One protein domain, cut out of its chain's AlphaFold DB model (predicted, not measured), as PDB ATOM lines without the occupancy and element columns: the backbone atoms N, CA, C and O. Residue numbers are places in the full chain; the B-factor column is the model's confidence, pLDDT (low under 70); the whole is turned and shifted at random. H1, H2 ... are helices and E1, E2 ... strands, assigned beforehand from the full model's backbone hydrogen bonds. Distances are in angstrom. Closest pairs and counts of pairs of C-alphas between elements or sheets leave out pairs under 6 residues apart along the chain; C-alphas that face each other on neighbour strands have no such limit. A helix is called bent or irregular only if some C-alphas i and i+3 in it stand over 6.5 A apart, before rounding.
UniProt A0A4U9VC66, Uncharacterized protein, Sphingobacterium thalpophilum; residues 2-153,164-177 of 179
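What this domain is: This is residues 2 to 153 and 164 to 177 of the 179 residues of an uncharacterized protein of Sphingobacterium thalpophilum (UniProt A0A4U9VC66). A twisted sheet of four strands, E1 to E4, has two helices, H4 and H5, packed over one face, while a looser group of helices, H1, H2 and H3, lies beyond the end where E2 begins and E3 ends, and a touching pair, H6 and H7, lies toward the E4 side, H7 grazing the sheet with residues 173 to 176. The longest helix, H3, leads from H1 in that group toward H4, and residues 18 to 24, between H2 and H3, stick out free. The printed part has 166 residues with seven named helices and four named strands, in the order H1 H2 H3 H4 E1 E2 E3 E4 H5 H6 H7; the sheet's order is E1 - E2 - E3 - E4, antiparallel throughout, and the class is mixed, helices and strands. The whole is compact, with a radius of gyration of the C-alphas of 16.1 A and spans of 47 by 37 by 27 A.

How they stand to each other: The strands E1, residues 61 to 64, E2, residues 74 to 81, E3, residues 85 to 92, and E4, residues 96 to 102, form a meander, each strand the antiparallel neighbour of the one before. Each step is a hairpin, and E1 and E4 are the edge strands. Within hydrogen-bond range are N 63 and O 78 at 2.9 A between E1 and E2, N 79 and O 87 at 2.8 A between E2 and E3, and N 90 and O 98 at 2.8 A between E3 and E4. Residues 96 to 97 of E4 also pair, parallel, with residues 137 to 138. H4, residues 45 to 56, and H5, residues 120 to 130, are on the same face of the sheet, which gives two layers, helices on one face of a sheet. H4 has a height over the sheet of 9.9 A, lies over E2 and only just over E1, with 3 of its C-alphas there, and runs along the strands, at 12 degrees to E2 on the local plane. H5, at a height of 9.0 A, lies over E3 and runs slantwise to the strands, at 36 degrees to E3 on the local plane. H4 and H5 touch at a steep tilt of 51 degrees, opposite ways; their closest C-alphas, of Lys 52 and Val 129, are 5.6 A apart. H3, residues 26 to 41, only grazes the sheet with residues 35 to 39. With residues 27 to 31 alone it touches H1, residues 2 to 11, the closest C-alphas being those of Tyr 11 and Lys 27 at 4.6 A. H6, residues 141 to 151, is near H1 and touches H7, residues 172 to 176, the closest C-alphas being those of Ile 148 and Ile 172 at 6.1 A. H7 only grazes the sheet, with residues 173 to 176. H2, residues 14 to 17, is close to H6 but not clearly touching, with the C-alphas of Arg 14 and Phe 151 closest at 7.5 A. Every O i to N i+4 pair is within hydrogen-bond range in H1, H3, H4, H5 and H7, and 6 of 7 are in H6; H2 is too short for such a pair.

Where its parts are: E2, from Gly 74 to Ile 81, is 22.6 A long, E3, from Glu 85 to Ser 92, 22.8 A, and E4, from Phe 96 to Leu 102, 19.4 A; E1, from Gln 61 to Arg 64, is short. C-alpha 74 is at (152.508, 27.265, 31.118). H3, from Pro 26 to Glu 41, is 22.4 A long, H4, from Leu 45 to Asp 56, 16.2 A, H6, from Arg 141 to Phe 151, 15.5 A, H5, from Asn 120 to Val 130, 14.5 A, and H1, from Glu 2 to Tyr 11, 14.0 A. H2, from Arg 14 to Phe 17, is irregular, its C-alphas 14 and 17 being 7.7 A apart, and H7, from Ile 172 to Leu 176, has five residues. H1 begins with C-alpha 2 at (150.398, 12.189, 17.268), and H7 ends with C-alpha 176 at (157.206, 25.658, 25.966).

The domain as a whole: The two C-alphas farthest apart, of Thr 55 and Glu 164, are 50.1 A apart. Residues 154 to 163 are not printed, and C-alphas 153 and 164 are 10.9 A apart across this cut, which lies in the link from H6 to H7. Of the links that are printed whole, the one from E4 to H5, residues 103 to 119, is long. The mean pLDDT of the printed part is 75.8, and 57 residues are under 70, among them residues 12 to 25, 103 to 112, 143 to 153 and 164 to 177.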
ATOM      1  N   GLU A   2     151.345  11.438  18.125       70.06
ATOM      2  CA  GLU A   2     150.398  12.189  17.268       70.06
ATOM      3  C   GLU A   2     149.833  13.469  17.925       70.06
ATOM      4  O   GLU A   2     149.774  14.518  17.289       70.06
ATOM      5  N   LYS A   3     149.514  13.427  19.230       73.31
ATOM      6  CA  LYS A   3     149.071  14.607  20.001       73.31
ATOM      7  C   LYS A   3     150.084  15.755  19.957       73.31
ATOM      8  O   LYS A   3     149.691  16.905  19.787       73.31
ATOM      9  N   ILE A   4     151.372  15.447  20.089       69.31
ATOM     10  CA  ILE A   4     152.421  16.467  20.134       69.31
ATOM     11  C   ILE A   4     152.708  16.991  18.738       69.31
ATOM     12  O   ILE A   4     152.649  18.197  18.554       69.31
ATOM     13  N   LYS A   5     152.829  16.120  17.731       69.25
ATOM     14  CA  LYS A   5     152.903  16.540  16.322       69.25
ATOM     15  C   LYS A   5     151.752  17.473  15.927       69.25
ATOM     16  O   LYS A   5     151.961  18.470  15.241       69.25
ATOM     17  N   ASN A   6     150.540  17.219  16.421       75.88
ATOM     18  CA  ASN A   6     149.403  18.117  16.211       75.88
ATOM     19  C   ASN A   6     149.554  19.461  16.930       75.88
ATOM     20  O   ASN A   6     149.216  20.493  16.353       75.88
ATOM     21  N   ILE A   7     150.047  19.484  18.169       73.19
ATOM     22  CA  ILE A   7     150.346  20.744  18.868       73.19
ATOM     23  C   ILE A   7     151.390  21.535  18.079       73.19
ATOM     24  O   ILE A   7     151.223  22.712  17.790       73.19
ATOM     25  N   ILE A   8     152.429  20.857  17.633       68.94
ATOM     26  CA  ILE A   8     153.506  21.437  16.854       68.94
ATOM     27  C   ILE A   8     152.992  22.116  15.596       68.94
ATOM     28  O   ILE A   8     153.160  23.322  15.412       68.94
ATOM     29  N   ASN A   9     152.273  21.361  14.775       72.25
ATOM     30  CA  ASN A   9     151.776  21.853  13.502       72.25
ATOM     31  C   ASN A   9     150.813  23.035  13.670       72.25
ATOM     32  O   ASN A   9     150.824  23.945  12.841       72.25
ATOM     33  N   ASN A  10     150.023  23.059  14.747       73.00
ATOM     34  CA  ASN A  10     148.969  24.054  14.947       73.00
ATOM     35  C   ASN A  10     149.396  25.293  15.753       73.00
ATOM     36  O   ASN A  10     148.735  26.331  15.649       73.00
ATOM     37  N   TYR A  11     150.463  25.192  16.552       70.81
ATOM     38  CA  TYR A  11     150.844  26.228  17.519       70.81
ATOM     39  C   TYR A  11     152.271  26.758  17.343       70.81
ATOM     40  O   TYR A  11     152.529  27.872  17.790       70.81
ATOM     41  N   PHE A  12     153.174  26.051  16.655       66.25
ATOM     42  CA  PHE A  12     154.561  26.500  16.490       66.25
ATOM     43  C   PHE A  12     154.930  26.696  15.018       66.25
ATOM     44  O   PHE A  12     154.685  25.836  14.170       66.25
ATOM     45  N   ASP A  13     155.487  27.861  14.698       60.34
ATOM     46  CA  ASP A  13     156.148  28.105  13.414       60.34
ATOM     47  C   ASP A  13     157.602  27.613  13.491       60.34
ATOM     48  O   ASP A  13     158.166  27.514  14.576       60.34
ATOM     49  N   ARG A  14     158.232  27.284  12.360       53.88
ATOM     50  CA  ARG A  14     159.650  26.876  12.357       53.88
ATOM     51  C   ARG A  14     160.577  28.071  12.629       53.88
ATOM     52  O   ARG A  14     161.521  27.949  13.398       53.88
ATOM     53  N   ASP A  15     160.220  29.247  12.105       50.81
ATOM     54  CA  ASP A  15     160.931  30.531  12.280       50.81
ATOM     55  C   ASP A  15     160.760  31.146  13.687       50.81
ATOM     56  O   ASP A  15     161.166  32.285  13.940       50.81
ATOM     57  N   PHE A  16     160.131  30.406  14.606       48.22
ATOM     58  CA  PHE A  16     159.653  30.857  15.911       48.22
ATOM     59  C   PHE A  16     160.741  31.453  16.825       48.22
ATOM     60  O   PHE A  16     160.426  32.246  17.710       48.22
ATOM     61  N   PHE A  17     162.012  31.136  16.579       46.78
ATOM     62  CA  PHE A  17     163.143  31.600  17.387       46.78
ATOM     63  C   PHE A  17     163.730  32.935  16.923       46.78
ATOM     64  O   PHE A  17     164.344  33.633  17.726       46.78
ATOM     65  N   TRP A  18     163.515  33.328  15.661       42.53
ATOM     66  CA  TRP A  18     164.305  34.405  15.047       42.53
ATOM     67  C   TRP A  18     163.494  35.449  14.277       42.53
ATOM     68  O   TRP A  18     163.954  36.583  14.138       42.53
ATOM     69  N   LYS A  19     162.249  35.158  13.871       42.56
ATOM     70  CA  LYS A  19     161.308  36.222  13.495       42.56
ATOM     71  C   LYS A  19     160.623  36.721  14.751       42.56
ATOM     72  O   LYS A  19     159.573  36.220  15.149       42.56
ATOM     73  N   HIS A  20     161.251  37.708  15.390       43.44
ATOM     74  CA  HIS A  20     160.602  38.560  16.377       43.44
ATOM     75  C   HIS A  20     159.194  38.886  15.911       43.44
ATOM     76  O   HIS A  20     159.067  39.648  14.963       43.44
ATOM     77  N   TYR A  21     158.196  38.286  16.575       47.56
ATOM     78  CA  TYR A  21     156.796  38.695  16.627       47.56
ATOM     79  C   TYR A  21     156.433  39.719  15.547       47.56
ATOM     80  O   TYR A  21     156.138  40.877  15.848       47.56
ATOM     81  N   GLU A  22     156.465  39.310  14.276       47.56
ATOM     82  CA  GLU A  22     155.764  40.061  13.253       47.56
ATOM     83  C   GLU A  22     154.302  39.859  13.627       47.56
ATOM     84  O   GLU A  22     153.745  38.774  13.461       47.56
ATOM     85  N   ASN A  23     153.758  40.855  14.331       49.53
ATOM     86  CA  ASN A  23     152.430  40.870  14.924       49.53
ATOM     87  C   ASN A  23     151.402  40.290  13.939       49.53
ATOM     88  O   ASN A  23     150.932  41.006  13.059       49.53
ATOM     89  N   GLY A  24     151.056  39.002  14.072       55.75
ATOM     90  CA  GLY A  24     150.069  38.388  13.183       55.75
ATOM     91  C   GLY A  24     150.214  36.912  12.817       55.75
ATOM     92  O   GLY A  24     149.336  36.444  12.095       55.75
ATOM     93  N   SER A  25     151.223  36.153  13.281       67.12
ATOM     94  CA  SER A  25     151.222  34.701  13.003       67.12
ATOM     95  C   SER A  25     149.906  34.060  13.496       67.12
ATOM     96  O   SER A  25     149.570  34.181  14.684       67.12
ATOM     97  N   PRO A  26     149.167  33.336  12.630       70.81
ATOM     98  CA  PRO A  26     147.964  32.611  13.031       70.81
ATOM     99  C   PRO A  26     148.207  31.631  14.185       70.81
ATOM    100  O   PRO A  26     147.316  31.409  15.006       70.81
ATOM    101  N   LYS A  27     149.420  31.074  14.294       75.81
ATOM    102  CA  LYS A  27     149.767  30.122  15.354       75.81
ATOM    103  C   LYS A  27     149.987  30.800  16.704       75.81
ATOM    104  O   LYS A  27     149.567  30.260  17.724       75.81
ATOM    105  N   LEU A  28     150.520  32.025  16.725       74.19
ATOM    106  CA  LEU A  28     150.596  32.827  17.952       74.19
ATOM    107  C   LEU A  28     149.198  33.154  18.496       74.19
ATOM    108  O   LEU A  28     148.954  33.046  19.698       74.19
ATOM    109  N   ILE A  29     148.255  33.482  17.607       79.88
ATOM    110  CA  ILE A  29     146.847  33.684  17.982       79.88
ATOM    111  C   ILE A  29     146.269  32.403  18.597       79.88
ATOM    112  O   ILE A  29     145.539  32.472  19.587       79.88
ATOM    113  N   ASN A  30     146.600  31.231  18.045       82.75
ATOM    114  CA  ASN A  30     146.174  29.951  18.612       82.75
ATOM    115  C   ASN A  30     146.755  29.723  20.011       82.75
ATOM    116  O   ASN A  30     146.020  29.278  20.890       82.75
ATOM    117  N   ILE A  31     148.028  30.070  20.243       79.81
ATOM    118  CA  ILE A  31     148.646  29.998  21.576       79.81
ATOM    119  C   ILE A  31     147.873  30.868  22.564       79.81
ATOM    120  O   ILE A  31     147.449  30.357  23.592       79.81
ATOM    121  N   TYR A  32     147.615  32.138  22.242       84.50
ATOM    122  CA  TYR A  32     146.882  33.028  23.148       84.50
ATOM    123  C   TYR A  32     145.470  32.529  23.439       84.50
ATOM    124  O   TYR A  32     145.083  32.460  24.602       84.50
ATOM    125  N   LYS A  33     144.738  32.073  22.414       88.25
ATOM    126  CA  LYS A  33     143.424  31.441  22.605       88.25
ATOM    127  C   LYS A  33     143.507  30.208  23.502       88.25
ATOM    128  O   LYS A  33     142.611  29.980  24.313       88.25
ATOM    129  N   ARG A  34     144.555  29.390  23.357       89.56
ATOM    130  CA  ARG A  34     144.744  28.202  24.194       89.56
ATOM    131  C   ARG A  34     145.107  28.573  25.627       89.56
ATOM    132  O   ARG A  34     144.558  27.945  26.526       89.56
ATOM    133  N   SER A  35     145.957  29.573  25.839       88.00
ATOM    134  CA  SER A  35     146.287  30.091  27.169       88.00
ATOM    135  C   SER A  35     145.059  30.680  27.862       88.00
ATOM    136  O   SER A  35     144.775  30.289  28.985       88.00
ATOM    137  N   ASP A  36     144.271  31.514  27.172       90.62
ATOM    138  CA  ASP A  36     143.016  32.066  27.705       90.62
ATOM    139  C   ASP A  36     142.061  30.947  28.128       90.62
ATOM    140  O   ASP A  36     141.513  30.953  29.231       90.62
ATOM    141  N   LYS A  37     141.890  29.945  27.258       93.31
ATOM    142  CA  LYS A  37     141.070  28.771  27.554       93.31
ATOM    143  C   LYS A  37     141.616  27.993  28.754       93.31
ATOM    144  O   LYS A  37     140.840  27.595  29.612       93.31
ATOM    145  N   PHE A  38     142.930  27.794  28.838       91.94
ATOM    146  CA  PHE A  38     143.570  27.097  29.953       91.94
ATOM    147  C   PHE A  38     143.349  27.819  31.289       91.94
ATOM    148  O   PHE A  38     143.018  27.165  32.277       91.94
ATOM    149  N   GLU A  39     143.480  29.147  31.321       90.88
ATOM    150  CA  GLU A  39     143.231  29.964  32.517       90.88
ATOM    151  C   GLU A  39     141.749  29.940  32.929       90.88
ATOM    152  O   GLU A  39     141.442  29.861  34.118       90.88
ATOM    153  N   GLN A  40     140.826  29.948  31.960       93.81
ATOM    154  CA  GLN A  40     139.384  29.814  32.211       93.81
ATOM    155  C   GLN A  40     139.003  28.427  32.745       93.81
ATOM    156  O   GLN A  40     138.177  28.323  33.647       93.81
ATOM    157  N   GLU A  41     139.591  27.366  32.185       94.12
ATOM    158  CA  GLU A  41     139.361  25.978  32.603       94.12
ATOM    159  C   GLU A  41     139.978  25.684  33.978       94.12
ATOM    160  O   GLU A  41     139.490  24.816  34.699       94.12
ATOM    161  N   ASN A  42     141.028  26.417  34.361       92.06
ATOM    162  CA  ASN A  42     141.783  26.187  35.587       92.06
ATOM    163  C   ASN A  42     141.939  27.479  36.407       92.06
ATOM    164  O   ASN A  42     143.063  27.956  36.604       92.06
ATOM    165  N   PRO A  43     140.837  28.037  36.937       91.81
ATOM    166  CA  PRO A  43     140.905  29.251  37.730       91.81
ATOM    167  C   PRO A  43     141.802  29.039  38.951       91.81
ATOM    168  O   PRO A  43     141.793  27.981  39.594       91.81
ATOM    169  N   ASP A  44     142.602  30.064  39.240       90.69
ATOM    170  CA  ASP A  44     143.478  30.131  40.411       90.69
ATOM    171  C   ASP A  44     144.481  28.965  40.541       90.69
ATOM    172  O   ASP A  44     144.983  28.664  41.621       90.69
ATOM    173  N   LEU A  45     144.784  28.276  39.432       91.25
ATOM    174  CA  LEU A  45     145.612  27.067  39.434       91.25
ATOM    175  C   LEU A  45     146.977  27.276  40.094       91.25
ATOM    176  O   LEU A  45     147.446  26.403  40.820       91.25
ATOM    177  N   VAL A  46     147.600  28.434  39.864       89.44
ATOM    178  CA  VAL A  46     148.897  28.767  40.460       89.44
ATOM    179  C   VAL A  46     148.816  28.733  41.984       89.44
ATOM    180  O   VAL A  46     149.632  28.065  42.611       89.44
ATOM    181  N   ASN A  47     147.838  29.425  42.573       90.88
ATOM    182  CA  ASN A  47     147.713  29.501  44.024       90.88
ATOM    183  C   ASN A  47     147.327  28.140  44.603       90.88
ATOM    184  O   ASN A  47     147.955  27.704  45.559       90.88
ATOM    185  N   ARG A  48     146.420  27.396  43.952       93.62
ATOM    186  CA  ARG A  48     146.078  26.023  44.365       93.62
ATOM    187  C   ARG A  48     147.300  25.098  44.405       93.62
ATOM    188  O   ARG A  48     147.465  24.355  45.370       93.62
ATOM    189  N   ILE A  49     148.172  25.162  43.394       92.31
ATOM    190  CA  ILE A  49     149.430  24.398  43.366       92.31
ATOM    191  C   ILE A  49     150.361  24.842  44.502       92.31
ATOM    192  O   ILE A  49     150.898  23.992  45.209       92.31
ATOM    193  N   LEU A  50     150.554  26.151  44.693       91.06
ATOM    194  CA  LEU A  50     151.443  26.683  45.731       91.06
ATOM    195  C   LEU A  50     150.954  26.336  47.141       91.06
ATOM    196  O   LEU A  50     151.740  25.849  47.950       91.06
ATOM    197  N   ASP A  51     149.665  26.514  47.422       93.00
ATOM    198  CA  ASP A  51     149.053  26.198  48.715       93.00
ATOM    199  C   ASP A  51     149.204  24.713  49.045       93.00
ATOM    200  O   ASP A  51     149.587  24.339  50.160       93.00
ATOM    201  N   LYS A  52     148.961  23.848  48.056       94.00
ATOM    202  CA  LYS A  52     149.098  22.405  48.227       94.00
ATOM    203  C   LYS A  52     150.555  21.988  48.395       94.00
ATOM    204  O   LYS A  52     150.849  21.170  49.259       94.00
ATOM    205  N   PHE A  53     151.476  22.611  47.658       93.94
ATOM    206  CA  PHE A  53     152.909  22.406  47.850       93.94
ATOM    207  C   PHE A  53     153.350  22.802  49.263       93.94
ATOM    208  O   PHE A  53     154.016  22.024  49.934       93.94
ATOM    209  N   HIS A  54     152.963  23.985  49.741       93.12
ATOM    210  CA  HIS A  54     153.314  24.450  51.084       93.12
ATOM    211  C   HIS A  54     152.717  23.576  52.192       93.12
ATOM    212  O   HIS A  54     153.336  23.426  53.244       93.12
ATOM    213  N   THR A  55     151.546  22.989  51.947       94.38
ATOM    214  CA  THR A  55     150.884  22.071  52.881       94.38
ATOM    215  C   THR A  55     151.571  20.706  52.924       94.38
ATOM    216  O   THR A  55     151.877  20.212  54.007       94.38
ATOM    217  N   ASP A  56     151.830  20.105  51.760       94.88
ATOM    218  CA  ASP A  56     152.326  18.726  51.656       94.88
ATOM    219  C   ASP A  56     153.866  18.643  51.766       94.88
ATOM    220  O   ASP A  56     154.412  17.610  52.161       94.88
ATOM    221  N   PHE A  57     154.576  19.734  51.458       93.31
ATOM    222  CA  PHE A  57     156.041  19.815  51.417       93.31
ATOM    223  C   PHE A  57     156.619  21.069  52.110       93.31
ATOM    224  O   PHE A  57     157.437  21.787  51.522       93.31
ATOM    225  N   PRO A  58     156.265  21.348  53.381       92.31
ATOM    226  CA  PRO A  58     156.668  22.574  54.082       92.31
ATOM    227  C   PRO A  58     158.188  22.727  54.265       92.31
ATOM    228  O   PRO A  58     158.683  23.830  54.491       92.31
ATOM    229  N   GLN A  59     158.943  21.630  54.185       91.19
ATOM    230  CA  GLN A  59     160.399  21.614  54.320       91.19
ATOM    231  C   GLN A  59     161.150  22.094  53.068       91.19
ATOM    232  O   GLN A  59     162.347  22.380  53.157       91.19
ATOM    233  N   TYR A  60     160.493  22.153  51.905       90.69
ATOM    234  CA  TYR A  60     161.125  22.552  50.647       90.69
ATOM    235  C   TYR A  60     160.761  23.984  50.274       90.69
ATOM    236  O   TYR A  60     159.674  24.480  50.563       90.69
ATOM    237  N   GLN A  61     161.690  24.663  49.605       88.12
ATOM    238  CA  GLN A  61     161.432  26.002  49.093       88.12
ATOM    239  C   GLN A  61     160.901  25.894  47.671       88.12
ATOM    240  O   GLN A  61     161.564  25.315  46.811       88.12
ATOM    241  N   ILE A  62     159.744  26.502  47.421       86.00
ATOM    242  CA  ILE A  62     159.216  26.705  46.075       86.00
ATOM    243  C   ILE A  62     159.337  28.178  45.699       86.00
ATOM    244  O   ILE A  62     159.026  29.069  46.491       86.00
ATOM    245  N   LYS A  63     159.817  28.447  44.488       80.50
ATOM    246  CA  LYS A  63     159.832  29.786  43.899       80.50
ATOM    247  C   LYS A  63     159.182  29.721  42.535       80.50
ATOM    248  O   LYS A  63     159.559  28.907  41.701       80.50
ATOM    249  N   ARG A  64     158.203  30.587  42.288       68.38
ATOM    250  CA  ARG A  64     157.650  30.724  40.942       68.38
ATOM    251  C   ARG A  64     158.709  31.356  40.045       68.38
ATOM    252  O   ARG A  64     159.255  32.400  40.395       68.38
ATOM    253  N   PHE A  65     158.968  30.729  38.903       64.19
ATOM    254  CA  PHE A  65     159.985  31.209  37.974       64.19
ATOM    255  C   PHE A  65     159.508  32.471  37.245       64.19
ATOM    256  O   PHE A  65     160.223  33.469  37.198       64.19
ATOM    257  N   ARG A  66     158.269  32.461  36.727       66.25
ATOM    258  CA  ARG A  66     157.672  33.598  36.009       66.25
ATOM    259  C   ARG A  66     156.145  33.665  36.153       66.25
ATOM    260  O   ARG A  66     155.491  32.620  36.267       66.25
ATOM    261  N   PRO A  67     155.550  34.877  36.174       62.66
ATOM    262  CA  PRO A  67     154.114  35.049  36.356       62.66
ATOM    263  C   PRO A  67     153.263  34.896  35.080       62.66
ATOM    264  O   PRO A  67     152.036  34.913  35.177       62.66
ATOM    265  N   PHE A  68     153.878  34.725  33.911       72.75
ATOM    266  CA  PHE A  68     153.283  35.048  32.615       72.75
ATOM    267  C   PHE A  68     152.846  33.800  31.827       72.75
ATOM    268  O   PHE A  68     153.559  33.324  30.954       72.75
ATOM    269  N   ILE A  69     151.655  33.253  32.117       74.81
ATOM    270  CA  ILE A  69     151.177  31.979  31.526       74.81
ATOM    271  C   ILE A  69     151.070  32.025  29.994       74.81
ATOM    272  O   ILE A  69     151.246  31.004  29.331       74.81
ATOM    273  N   LYS A  70     150.762  33.184  29.406       74.31
ATOM    274  CA  LYS A  70     150.589  33.325  27.952       74.31
ATOM    275  C   LYS A  70     151.929  33.323  27.232       74.31
ATOM    276  O   LYS A  70     152.113  32.622  26.242       74.31
ATOM    277  N   GLU A  71     152.858  34.104  27.756       69.19
ATOM    278  CA  GLU A  71     154.209  34.280  27.247       69.19
ATOM    279  C   GLU A  71     155.030  33.013  27.461       69.19
ATOM    280  O   GLU A  71     155.706  32.551  26.543       69.19
ATOM    281  N   ASP A  72     154.904  32.426  28.648       70.25
ATOM    282  CA  ASP A  72     155.588  31.210  29.045       70.25
ATOM    283  C   ASP A  72     154.757  29.963  28.746       70.25
ATOM    284  O   ASP A  72     155.120  28.922  29.228       70.25
ATOM    285  N   ARG A  73     153.613  30.020  28.052       78.56
ATOM    286  CA  ARG A  73     152.768  28.857  27.655       78.56
ATOM    287  C   ARG A  73     152.597  27.770  28.731       78.56
ATOM    288  O   ARG A  73     152.505  26.569  28.433       78.56
ATOM    289  N   GLY A  74     152.514  28.180  29.989       84.12
ATOM    290  CA  GLY A  74     152.508  27.265  31.118       84.12
ATOM    291  C   GLY A  74     152.794  27.937  32.451       84.12
ATOM    292  O   GLY A  74     152.926  29.157  32.556       84.12
ATOM    293  N   ILE A  75     152.850  27.112  33.491       86.44
ATOM    294  CA  ILE A  75     153.133  27.516  34.863       86.44
ATOM    295  C   ILE A  75     154.391  26.807  35.349       86.44
ATOM    296  O   ILE A  75     154.476  25.579  35.284       86.44
ATOM    297  N   ASN A  76     155.331  27.596  35.880       84.12
ATOM    298  CA  ASN A  76     156.699  27.146  36.119       84.12
ATOM    299  C   ASN A  76     157.154  27.452  37.531       84.12
ATOM    300  O   ASN A  76     157.024  28.586  38.013       84.12
ATOM    301  N   PHE A  77     157.747  26.449  38.164       85.31
ATOM    302  CA  PHE A  77     158.171  26.521  39.550       85.31
ATOM    303  C   PHE A  77     159.547  25.894  39.720       85.31
ATOM    304  O   PHE A  77     159.822  24.825  39.187       85.31
ATOM    305  N   GLU A  78     160.389  26.539  40.513       87.38
ATOM    306  CA  GLU A  78     161.614  25.958  41.032       87.38
ATOM    307  C   GLU A  78     161.344  25.357  42.404       87.38
ATOM    308  O   GLU A  78     160.832  26.035  43.297       87.38
ATOM    309  N   VAL A  79     161.739  24.107  42.587       89.44
ATOM    310  CA  VAL A  79     161.716  23.404  43.862       89.44
ATOM    311  C   VAL A  79     163.150  23.187  44.308       89.44
ATOM    312  O   VAL A  79     163.916  22.470  43.664       89.44
ATOM    313  N   ARG A  80     163.521  23.812  45.422       89.75
ATOM    314  CA  ARG A  80     164.848  23.680  46.020       89.75
ATOM    315  C   ARG A  80     164.811  22.706  47.190       89.75
ATOM    316  O   ARG A  80     164.061  22.891  48.152       89.75
ATOM    317  N   ILE A  81     165.684  21.706  47.113       86.94
ATOM    318  CA  ILE A  81     165.879  20.659  48.109       86.94
ATOM    319  C   ILE A  81     167.291  20.808  48.680       86.94
ATOM    320  O   ILE A  81     168.299  20.577  48.013       86.94
ATOM    321  N   GLY A  82     167.372  21.239  49.938       83.81
ATOM    322  CA  GLY A  82     168.652  21.551  50.568       83.81
ATOM    323  C   GLY A  82     169.380  22.723  49.891       83.81
ATOM    324  O   GLY A  82     168.759  23.659  49.388       83.81
ATOM    325  N   ALA A  83     170.715  22.701  49.926       78.06
ATOM    326  CA  ALA A  83     171.539  23.815  49.449       78.06
ATOM    327  C   ALA A  83     171.806  23.789  47.933       78.06
ATOM    328  O   ALA A  83     171.969  24.852  47.334       78.06
ATOM    329  N   SER A  84     171.857  22.599  47.329       77.44
ATOM    330  CA  SER A  84     172.403  22.392  45.982       77.44
ATOM    331  C   SER A  84     171.424  21.790  44.981       77.44
ATOM    332  O   SER A  84     171.671  21.896  43.782       77.44
ATOM    333  N   GLU A  85     170.328  21.166  45.418       86.38
ATOM    334  CA  GLU A  85     169.397  20.554  44.476       86.38
ATOM    335  C   GLU A  85     168.272  21.514  44.126       86.38
ATOM    336  O   GLU A  85     167.507  21.948  44.987       86.38
ATOM    337  N   VAL A  86     168.166  21.835  42.841       85.56
ATOM    338  CA  VAL A  86     167.088  22.658  42.305       85.56
ATOM    339  C   VAL A  86     166.460  21.900  41.151       85.56
ATOM    340  O   VAL A  86     167.149  21.470  40.231       85.56
ATOM    341  N   TYR A  87     165.150  21.734  41.216       87.56
ATOM    342  CA  TYR A  87     164.343  21.128  40.176       87.56
ATOM    343  C   TYR A  87     163.433  22.191  39.591       87.56
ATOM    344  O   TYR A  87     162.891  23.006  40.332       87.56
ATOM    345  N   VAL A  88     163.246  22.181  38.282       85.88
ATOM    346  CA  VAL A  88     162.237  23.001  37.624       85.88
ATOM    347  C   VAL A  88     161.082  22.097  37.239       85.88
ATOM    348  O   VAL A  88     161.291  21.013  36.697       85.88
ATOM    349  N   ILE A  89     159.876  22.546  37.552       88.62
ATOM    350  CA  ILE A  89     158.610  21.911  37.216       88.62
ATOM    351  C   ILE A  89     157.867  22.816  36.247       88.62
ATOM    352  O   ILE A  89     157.801  24.030  36.446       88.62
ATOM    353  N   TRP A  90     157.270  22.194  35.239       86.75
ATOM    354  CA  TRP A  90     156.558  22.838  34.155       86.75
ATOM    355  C   TRP A  90     155.186  22.202  33.952       86.75
ATOM    356  O   TRP A  90     155.082  21.007  33.676       86.75
ATOM    357  N   VAL A  91     154.133  23.013  34.027       90.12
ATOM    358  CA  VAL A  91     152.759  22.619  33.694       90.12
ATOM    359  C   VAL A  91     152.325  23.395  32.454       90.12
ATOM    360  O   VAL A  91     152.049  24.590  32.521       90.12
ATOM    361  N   SER A  92     152.287  22.731  31.302       87.44
ATOM    362  CA  SER A  92     151.991  23.360  30.015       87.44
ATOM    363  C   SER A  92     150.498  23.627  29.817       87.44
ATOM    364  O   SER A  92     149.660  22.802  30.181       87.44
ATOM    365  N   ILE A  93     150.169  24.696  29.079       86.62
ATOM    366  CA  ILE A  93     148.809  24.945  28.566       86.62
ATOM    367  C   ILE A  93     148.279  23.813  27.663       86.62
ATOM    368  O   ILE A  93     147.089  23.759  27.354       86.62
ATOM    369  N   PHE A  94     149.136  22.893  27.215       85.69
ATOM    370  CA  PHE A  94     148.762  21.705  26.440       85.69
ATOM    371  C   PHE A  94     148.476  20.466  27.307       85.69
ATOM    372  O   PHE A  94     148.315  19.367  26.775       85.69
ATOM    373  N   ASN A  95     148.354  20.665  28.623       89.31
ATOM    374  CA  ASN A  95     148.084  19.646  29.636       89.31
ATOM    375  C   ASN A  95     149.204  18.602  29.751       89.31
ATOM    376  O   ASN A  95     148.939  17.406  29.853       89.31
ATOM    377  N   PHE A  96     150.453  19.071  29.732       88.81
ATOM    378  CA  PHE A  96     151.633  18.250  29.997       88.81
ATOM    379  C   PHE A  96     152.340  18.707  31.266       88.81
ATOM    380  O   PHE A  96     152.469  19.910  31.502       88.81
ATOM    381  N   PHE A  97     152.849  17.745  32.024       91.06
ATOM    382  CA  PHE A  97     153.797  17.941  33.108       91.06
ATOM    383  C   PHE A  97     155.202  17.556  32.643       91.06
ATOM    384  O   PHE A  97     155.395  16.506  32.033       91.06
ATOM    385  N   LEU A  98     156.184  18.398  32.945       87.62
ATOM    386  CA  LEU A  98     157.593  18.152  32.658       87.62
ATOM    387  C   LEU A  98     158.438  18.645  33.834       87.62
ATOM    388  O   LEU A  98     158.099  19.641  34.472       87.62
ATOM    389  N   ALA A  99     159.550  17.969  34.111       87.81
ATOM    390  CA  ALA A  99     160.491  18.398  35.135       87.81
ATOM    391  C   ALA A  99     161.943  18.139  34.723       87.81
ATOM    392  O   ALA A  99     162.227  17.217  33.961       87.81
ATOM    393  N   TRP A 100     162.871  18.945  35.238       84.19
ATOM    394  CA  TRP A 100     164.315  18.758  35.061       84.19
ATOM    395  C   TRP A 100     165.094  19.254  36.277       84.19
ATOM    396  O   TRP A 100     164.591  20.050  37.068       84.19
ATOM    397  N   LYS A 101     166.337  18.793  36.443       82.44
ATOM    398  CA  LYS A 101     167.242  19.279  37.495       82.44
ATOM    399  C   LYS A 101     168.112  20.411  36.947       82.44
ATOM    400  O   LYS A 101     168.779  20.241  35.928       82.44
ATOM    401  N   LEU A 102     168.127  21.558  37.620       75.75
ATOM    402  CA  LEU A 102     169.006  22.678  37.295       75.75
ATOM    403  C   LEU A 102     170.454  22.321  37.680       75.75
ATOM    404  O   LEU A 102     170.694  21.814  38.776       75.75
ATOM    405  N   GLY A 103     171.420  22.593  36.799       67.44
ATOM    406  CA  GLY A 103     172.850  22.402  37.086       67.44
ATOM    407  C   GLY A 103     173.402  20.983  36.890       67.44
ATOM    408  O   GLY A 103     174.576  20.766  37.163       67.44
ATOM    409  N   ASN A 104     172.615  20.018  36.395       57.41
ATOM    410  CA  ASN A 104     173.177  18.763  35.882       57.41
ATOM    411  C   ASN A 104     173.711  19.005  34.463       57.41
ATOM    412  O   ASN A 104     172.968  19.056  33.484       57.41
ATOM    413  N   GLU A 105     175.020  19.213  34.391       56.19
ATOM    414  CA  GLU A 105     175.769  19.610  33.205       56.19
ATOM    415  C   GLU A 105     175.916  18.460  32.201       56.19
ATOM    416  O   GLU A 105     176.908  17.741  32.204       56.19
ATOM    417  N   ILE A 106     174.927  18.305  31.322       49.59
ATOM    418  CA  ILE A 106     175.155  18.263  29.871       49.59
ATOM    419  C   ILE A 106     173.971  19.032  29.276       49.59
ATOM    420  O   ILE A 106     172.866  18.482  29.230       49.59
ATOM    421  N   PRO A 107     174.137  20.306  28.879       45.81
ATOM    422  CA  PRO A 107     173.114  20.941  28.061       45.81
ATOM    423  C   PRO A 107     172.887  20.059  26.822       45.81
ATOM    424  O   PRO A 107     173.814  19.395  26.360       45.81
ATOM    425  N   PHE A 108     171.666  20.020  26.284       49.88
ATOM    426  CA  PHE A 108     171.377  19.331  25.013       49.88
ATOM    427  C   PHE A 108     171.278  17.784  25.072       49.88
ATOM    428  O   PHE A 108     171.554  17.107  24.082       49.88
ATOM    429  N   SER A 109     170.843  17.184  26.192       54.84
ATOM    430  CA  SER A 109     170.569  15.736  26.268       54.84
ATOM    431  C   SER A 109     169.144  15.435  26.729       54.84
ATOM    432  O   SER A 109     168.617  16.099  27.614       54.84
ATOM    433  N   SER A 110     168.539  14.362  26.210       60.66
ATOM    434  CA  SER A 110     167.313  13.782  26.780       60.66
ATOM    435  C   SER A 110     167.434  13.589  28.298       60.66
ATOM    436  O   SER A 110     166.483  13.814  29.038       60.66
ATOM    437  N   LYS A 111     168.643  13.281  28.779       65.31
ATOM    438  CA  LYS A 111     168.981  13.102  30.197       65.31
ATOM    439  C   LYS A 111     168.765  14.346  31.069       65.31
ATOM    440  O   LYS A 111     168.826  14.225  32.287       65.31
ATOM    441  N   THR A 112     168.526  15.517  30.479       69.88
ATOM    442  CA  THR A 112     168.163  16.733  31.217       69.88
ATOM    443  C   THR A 112     166.795  16.588  31.889       69.88
ATOM    444  O   THR A 112     166.634  17.013  33.032       69.88
ATOM    445  N   TYR A 113     165.821  15.966  31.218       79.38
ATOM    446  CA  TYR A 113     164.469  15.792  31.752       79.38
ATOM    447  C   TYR A 113     164.393  14.615  32.711       79.38
ATOM    448  O   TYR A 113     165.082  13.619  32.515       79.38
ATOM    449  N   ILE A 114     163.531  14.716  33.714       86.25
ATOM    450  CA  ILE A 114     163.270  13.664  34.695       86.25
ATOM    451  C   ILE A 114     162.126  12.796  34.175       86.25
ATOM    452  O   ILE A 114     161.043  13.299  33.866       86.25
ATOM    453  N   GLU A 115     162.381  11.499  34.064       88.88
ATOM    454  CA  GLU A 115     161.365  10.493  33.764       88.88
ATOM    455  C   GLU A 115     160.643  10.077  35.051       88.88
ATOM    456  O   GLU A 115     161.202  10.158  36.152       88.88
ATOM    457  N   GLN A 116     159.400   9.618  34.918       89.31
ATOM    458  CA  GLN A 116     158.653   9.100  36.058       89.31
ATOM    459  C   GLN A 116     159.418   7.940  36.722       89.31
ATOM    460  O   GLN A 116     159.865   7.008  36.051       89.31
ATOM    461  N   GLY A 117     159.564   7.986  38.048       90.88
ATOM    462  CA  GLY A 117     160.310   6.989  38.824       90.88
ATOM    463  C   GLY A 117     161.811   7.264  38.974       90.88
ATOM    464  O   GLY A 117     162.488   6.530  39.693       90.88
ATOM    465  N   GLU A 118     162.360   8.306  38.339       89.81
ATOM    466  CA  GLU A 118     163.768   8.690  38.526       89.81
ATOM    467  C   GLU A 118     163.993   9.593  39.743       89.81
ATOM    468  O   GLU A 118     165.109   9.671  40.262       89.81
ATOM    469  N   SER A 119     162.954  10.290  40.204       90.56
ATOM    470  CA  SER A 119     163.037  11.184  41.353       90.56
ATOM    471  C   SER A 119     161.781  11.082  42.201       90.56
ATOM    472  O   SER A 119     160.777  11.739  41.926       90.56
ATOM    473  N   ASN A 120     161.886  10.330  43.303       92.75
ATOM    474  CA  ASN A 120     160.789  10.109  44.248       92.75
ATOM    475  C   ASN A 120     160.094  11.408  44.667       92.75
ATOM    476  O   ASN A 120     158.879  11.434  44.833       92.75
ATOM    477  N   ILE A 121     160.851  12.490  44.857       92.12
ATOM    478  CA  ILE A 121     160.273  13.769  45.266       92.12
ATOM    479  C   ILE A 121     159.470  14.428  44.141       92.12
ATOM    480  O   ILE A 121     158.386  14.941  44.400       92.12
ATOM    481  N   ILE A 122     159.946  14.384  42.897       93.44
ATOM    482  CA  ILE A 122     159.195  14.926  41.757       93.44
ATOM    483  C   ILE A 122     157.953  14.079  41.491       93.44
ATOM    484  O   ILE A 122     156.882  14.645  41.287       93.44
ATOM    485  N   ASP A 123     158.059  12.754  41.602       95.38
ATOM    486  CA  ASP A 123     156.910  11.850  41.515       95.38
ATOM    487  C   ASP A 123     155.860  12.174  42.591       95.38
ATOM    488  O   ASP A 123     154.666  12.263  42.300       95.38
ATOM    489  N   CYS A 124     156.299  12.420  43.832       95.50
ATOM    490  CA  CYS A 124     155.406  12.818  44.920       95.50
ATOM    491  C   CYS A 124     154.769  14.189  44.668       95.50
ATOM    492  O   CYS A 124     153.570  14.341  44.880       95.50
ATOM    493  N   ILE A 125     155.526  15.183  44.194       94.56
ATOM    494  CA  ILE A 125     154.976  16.506  43.863       94.56
ATOM    495  C   ILE A 125     153.950  16.388  42.731       94.56
ATOM    496  O   ILE A 125     152.860  16.949  42.822       94.56
ATOM    497  N   TYR A 126     154.248  15.617  41.688       95.50
ATOM    498  CA  TYR A 126     153.308  15.365  40.603       95.50
ATOM    499  C   TYR A 126     151.998  14.752  41.122       95.50
ATOM    500  O   TYR A 126     150.922  15.307  40.893       95.50
ATOM    501  N   ALA A 127     152.084  13.664  41.890       96.38
ATOM    502  CA  ALA A 127     150.915  12.934  42.372       96.38
ATOM    503  C   ALA A 127     150.115  13.683  43.451       96.38
ATOM    504  O   ALA A 127     148.887  13.613  43.469       96.38
ATOM    505  N   MET A 128     150.792  14.379  44.369       96.19
ATOM    506  CA  MET A 128     150.153  14.984  45.542       96.19
ATOM    507  C   MET A 128     149.808  16.456  45.352       96.19
ATOM    508  O   MET A 128     148.886  16.931  46.005       96.19
ATOM    509  N   VAL A 129     150.506  17.182  44.478       94.75
ATOM    510  CA  VAL A 129     150.308  18.630  44.296       94.75
ATOM    511  C   VAL A 129     149.688  18.934  42.940       94.75
ATOM    512  O   VAL A 129     148.667  19.617  42.889       94.75
ATOM    513  N   VAL A 130     150.260  18.417  41.849       94.75
ATOM    514  CA  VAL A 130     149.838  18.792  40.488       94.75
ATOM    515  C   VAL A 130     148.531  18.114  40.092       94.75
ATOM    516  O   VAL A 130     147.561  18.810  39.798       94.75
ATOM    517  N   ILE A 131     148.476  16.782  40.141       95.94
ATOM    518  CA  ILE A 131     147.308  15.994  39.709       95.94
ATOM    519  C   ILE A 131     146.009  16.372  40.441       95.94
ATOM    520  O   ILE A 131     144.967  16.474  39.794       95.94
ATOM    521  N   PRO A 132     146.019  16.667  41.756       95.75
ATOM    522  CA  PRO A 132     144.814  17.133  42.441       95.75
ATOM    523  C   PRO A 132     144.325  18.513  41.983       95.75
ATOM    524  O   PRO A 132     143.179  18.873  42.246       95.75
ATOM    525  N   CYS A 133     145.183  19.304  41.331       93.81
ATOM    526  CA  CYS A 133     144.856  20.651  40.878       93.81
ATOM    527  C   CYS A 133     144.477  20.720  39.393       93.81
ATOM    528  O   CYS A 133     143.692  21.600  39.024       93.81
ATOM    529  N   ILE A 134     145.033  19.839  38.558       94.75
ATOM    530  CA  ILE A 134     144.832  19.828  37.108       94.75
ATOM    531  C   ILE A 134     145.087  18.430  36.522       94.75
ATOM    532  O   ILE A 134     146.025  17.741  36.920       94.75
ATOM    533  N   ASP A 135     144.279  18.048  35.531       93.44
ATOM    534  CA  ASP A 135     144.504  16.851  34.719       93.44
ATOM    535  C   ASP A 135     145.562  17.125  33.637       93.44
ATOM    536  O   ASP A 135     145.308  17.803  32.633       93.44
ATOM    537  N   VAL A 136     146.775  16.635  33.877       92.00
ATOM    538  CA  VAL A 136     147.914  16.724  32.962       92.00
ATOM    539  C   VAL A 136     148.613  15.380  32.868       92.00
ATOM    540  O   VAL A 136     148.645  14.620  33.831       92.00
ATOM    541  N   GLU A 137     149.214  15.107  31.716       91.62
ATOM    542  CA  GLU A 137     150.013  13.902  31.517       91.62
ATOM    543  C   GLU A 137     151.504  14.201  31.692       91.62
ATOM    544  O   GLU A 137     152.007  15.212  31.198       91.62
ATOM    545  N   TRP A 138     152.231  13.321  32.381       91.69
ATOM    546  CA  TRP A 138     153.690  13.382  32.404       91.69
ATOM    547  C   TRP A 138     154.218  13.190  30.986       91.69
ATOM    548  O   TRP A 138     153.925  12.184  30.344       91.69
ATOM    549  N   LEU A 139     154.986  14.157  30.487       85.56
ATOM    550  CA  LEU A 139     155.585  14.088  29.165       85.56
ATOM    551  C   LEU A 139     156.836  13.196  29.217       85.56
ATOM    552  O   LEU A 139     157.820  13.600  29.840       85.56
ATOM    553  N   PRO A 140     156.843  12.020  28.560       81.69
ATOM    554  CA  PRO A 140     157.993  11.127  28.604       81.69
ATOM    555  C   PRO A 140     159.222  11.785  27.983       81.69
ATOM    556  O   PRO A 140     159.124  12.446  26.942       81.69
ATOM    557  N   ARG A 141     160.393  11.543  28.571       78.88
ATOM    558  CA  ARG A 141     161.675  12.116  28.151       78.88
ATOM    559  C   ARG A 141     161.958  11.867  26.675       78.88
ATOM    560  O   ARG A 141     162.402  12.770  25.974       78.88
ATOM    561  N   GLU A 142     161.742  10.643  26.203       72.50
ATOM    562  CA  GLU A 142     162.016  10.275  24.808       72.50
ATOM    563  C   GLU A 142     161.132  11.039  23.830       72.50
ATOM    564  O   GLU A 142     161.571  11.384  22.737       72.50
ATOM    565  N   ILE A 143     159.892  11.320  24.229       69.31
ATOM    566  CA  ILE A 143     158.973  12.120  23.433       69.31
ATOM    567  C   ILE A 143     159.409  13.583  23.488       69.31
ATOM    568  O   ILE A 143     159.492  14.224  22.446       69.31
ATOM    569  N   ALA A 144     159.779  14.091  24.666       65.81
ATOM    570  CA  ALA A 144     160.336  15.431  24.775       65.81
ATOM    571  C   ALA A 144     161.617  15.600  23.924       65.81
ATOM    572  O   ALA A 144     161.869  16.656  23.354       65.81
ATOM    573  N   TYR A 145     162.423  14.549  23.796       62.72
ATOM    574  CA  TYR A 145     163.669  14.570  23.036       62.72
ATOM    575  C   TYR A 145     163.493  14.355  21.526       62.72
ATOM    576  O   TYR A 145     164.086  15.084  20.740       62.72
ATOM    577  N   LYS A 146     162.659  13.407  21.085       58.03
ATOM    578  CA  LYS A 146     162.418  13.172  19.647       58.03
ATOM    579  C   LYS A 146     161.844  14.389  18.942       58.03
ATOM    580  O   LYS A 146     162.166  14.647  17.790       58.03
ATOM    581  N   GLU A 147     161.000  15.135  19.634       54.66
ATOM    582  CA  GLU A 147     160.411  16.351  19.087       54.66
ATOM    583  C   GLU A 147     161.491  17.448  18.956       54.66
ATOM    584  O   GLU A 147     161.501  18.156  17.958       54.66
ATOM    585  N   ILE A 148     162.484  17.514  19.863       53.47
ATOM    586  CA  ILE A 148     163.689  18.364  19.719       53.47
ATOM    587  C   ILE A 148     164.477  17.990  18.458       53.47
ATOM    588  O   ILE A 148     164.892  18.878  17.720       53.47
ATOM    589  N   GLU A 149     164.683  16.700  18.186       52.47
ATOM    590  CA  GLU A 149     165.413  16.250  16.991       52.47
ATOM    591  C   GLU A 149     164.639  16.523  15.687       52.47
ATOM    592  O   GLU A 149     165.220  17.006  14.711       52.47
ATOM    593  N   GLU A 150     163.327  16.257  15.655       52.97
ATOM    594  CA  GLU A 150     162.489  16.491  14.469       52.97
ATOM    595  C   GLU A 150     162.328  17.995  14.159       52.97
ATOM    596  O   GLU A 150     162.381  18.384  12.989       52.97
ATOM    597  N   PHE A 151     162.216  18.861  15.175       51.06
ATOM    598  CA  PHE A 151     162.150  20.317  14.994       51.06
ATOM    599  C   PHE A 151     163.475  20.972  14.613       51.06
ATOM    600  O   PHE A 151     163.479  21.896  13.797       51.06
ATOM    601  N   ASN A 152     164.590  20.488  15.167       48.00
ATOM    602  CA  ASN A 152     165.935  20.951  14.817       48.00
ATOM    603  C   ASN A 152     166.384  20.505  13.416       48.00
ATOM    604  O   ASN A 152     167.488  20.832  12.992       48.00
ATOM    605  N   GLY A 153     165.532  19.797  12.666       46.91
ATOM    606  CA  GLY A 153     165.781  19.472  11.265       46.91
ATOM    607  C   GLY A 153     166.544  18.170  11.027       46.91
ATOM    608  O   GLY A 153     167.037  17.981   9.920       46.91
ATOM    609  N   GLU A 164     172.448  28.008   6.501       46.00
ATOM    610  CA  GLU A 164     171.501  28.019   7.643       46.00
ATOM    611  C   GLU A 164     171.523  26.721   8.467       46.00
ATOM    612  O   GLU A 164     170.509  26.260   8.996       46.00
ATOM    613  N   ILE A 165     172.696  26.101   8.605       45.69
ATOM    614  CA  ILE A 165     172.886  25.098   9.657       45.69
ATOM    615  C   ILE A 165     172.961  25.864  10.980       45.69
ATOM    616  O   ILE A 165     173.983  26.456  11.324       45.69
ATOM    617  N   PHE A 166     171.837  25.908  11.692       49.09
ATOM    618  CA  PHE A 166     171.722  26.541  13.002       49.09
ATOM    619  C   PHE A 166     172.809  26.001  13.946       49.09
ATOM    620  O   PHE A 166     172.850  24.811  14.248       49.09
ATOM    621  N   ASN A 167     173.695  26.884  14.419       43.19
ATOM    622  CA  ASN A 167     174.794  26.525  15.324       43.19
ATOM    623  C   ASN A 167     174.326  26.219  16.763       43.19
ATOM    624  O   ASN A 167     175.129  25.758  17.574       43.19
ATOM    625  N   GLU A 168     173.054  26.467  17.091       43.28
ATOM    626  CA  GLU A 168     172.482  26.258  18.425       43.28
ATOM    627  C   GLU A 168     171.174  25.447  18.336       43.28
ATOM    628  O   GLU A 168     170.274  25.823  17.579       43.28
ATOM    629  N   PRO A 169     171.042  24.331  19.078       47.09
ATOM    630  CA  PRO A 169     169.840  23.503  19.057       47.09
ATOM    631  C   PRO A 169     168.677  24.171  19.807       47.09
ATOM    632  O   PRO A 169     168.818  24.625  20.938       47.09
ATOM    633  N   ILE A 170     167.498  24.159  19.195       49.66
ATOM    634  CA  ILE A 170     166.220  24.600  19.757       49.66
ATOM    635  C   ILE A 170     165.697  23.577  20.780       49.66
ATOM    636  O   ILE A 170     165.659  22.380  20.498       49.66
ATOM    637  N   PHE A 171     165.230  24.026  21.950       51.84
ATOM    638  CA  PHE A 171     164.778  23.158  23.048       51.84
ATOM    639  C   PHE A 171     163.254  23.057  23.157       51.84
ATOM    640  O   PHE A 171     162.544  24.019  22.885       51.84
ATOM    641  N   ILE A 172     162.734  21.955  23.718       48.97
ATOM    642  CA  ILE A 172     161.325  21.917  24.142       48.97
ATOM    643  C   ILE A 172     161.044  22.943  25.231       48.97
ATOM    644  O   ILE A 172     160.000  23.583  25.191       48.97
ATOM    645  N   VAL A 173     161.972  23.142  26.168       44.44
ATOM    646  CA  VAL A 173     161.846  24.203  27.173       44.44
ATOM    647  C   VAL A 173     161.797  25.579  26.515       44.44
ATOM    648  O   VAL A 173     161.125  26.431  27.056       44.44
ATOM    649  N   ASP A 174     162.342  25.775  25.317       48.38
ATOM    650  CA  ASP A 174     162.245  27.051  24.592       48.38
ATOM    651  C   ASP A 174     161.007  27.110  23.669       48.38
ATOM    652  O   ASP A 174     160.523  28.180  23.301       48.38
ATOM    653  N   THR A 175     160.439  25.954  23.294       46.81
ATOM    654  CA  THR A 175     159.114  25.883  22.645       46.81
ATOM    655  C   THR A 175     157.974  26.055  23.650       46.81
ATOM    656  O   THR A 175     156.912  26.582  23.308       46.81
ATOM    657  N   LEU A 176     158.185  25.617  24.891       45.94
ATOM    658  CA  LEU A 176     157.206  25.658  25.966       45.94
ATOM    659  C   LEU A 176     157.395  26.908  26.825       45.94
ATOM    660  O   LEU A 176     156.397  27.511  27.170       45.94
ATOM    661  N   ALA A 177     158.615  27.371  27.077       45.34
ATOM    662  CA  ALA A 177     158.935  28.589  27.819       45.34
ATOM    663  C   ALA A 177     159.545  29.659  26.930       45.34
ATOM    664  O   ALA A 177     160.233  29.373  25.960       45.34
TER     665      ALA A 177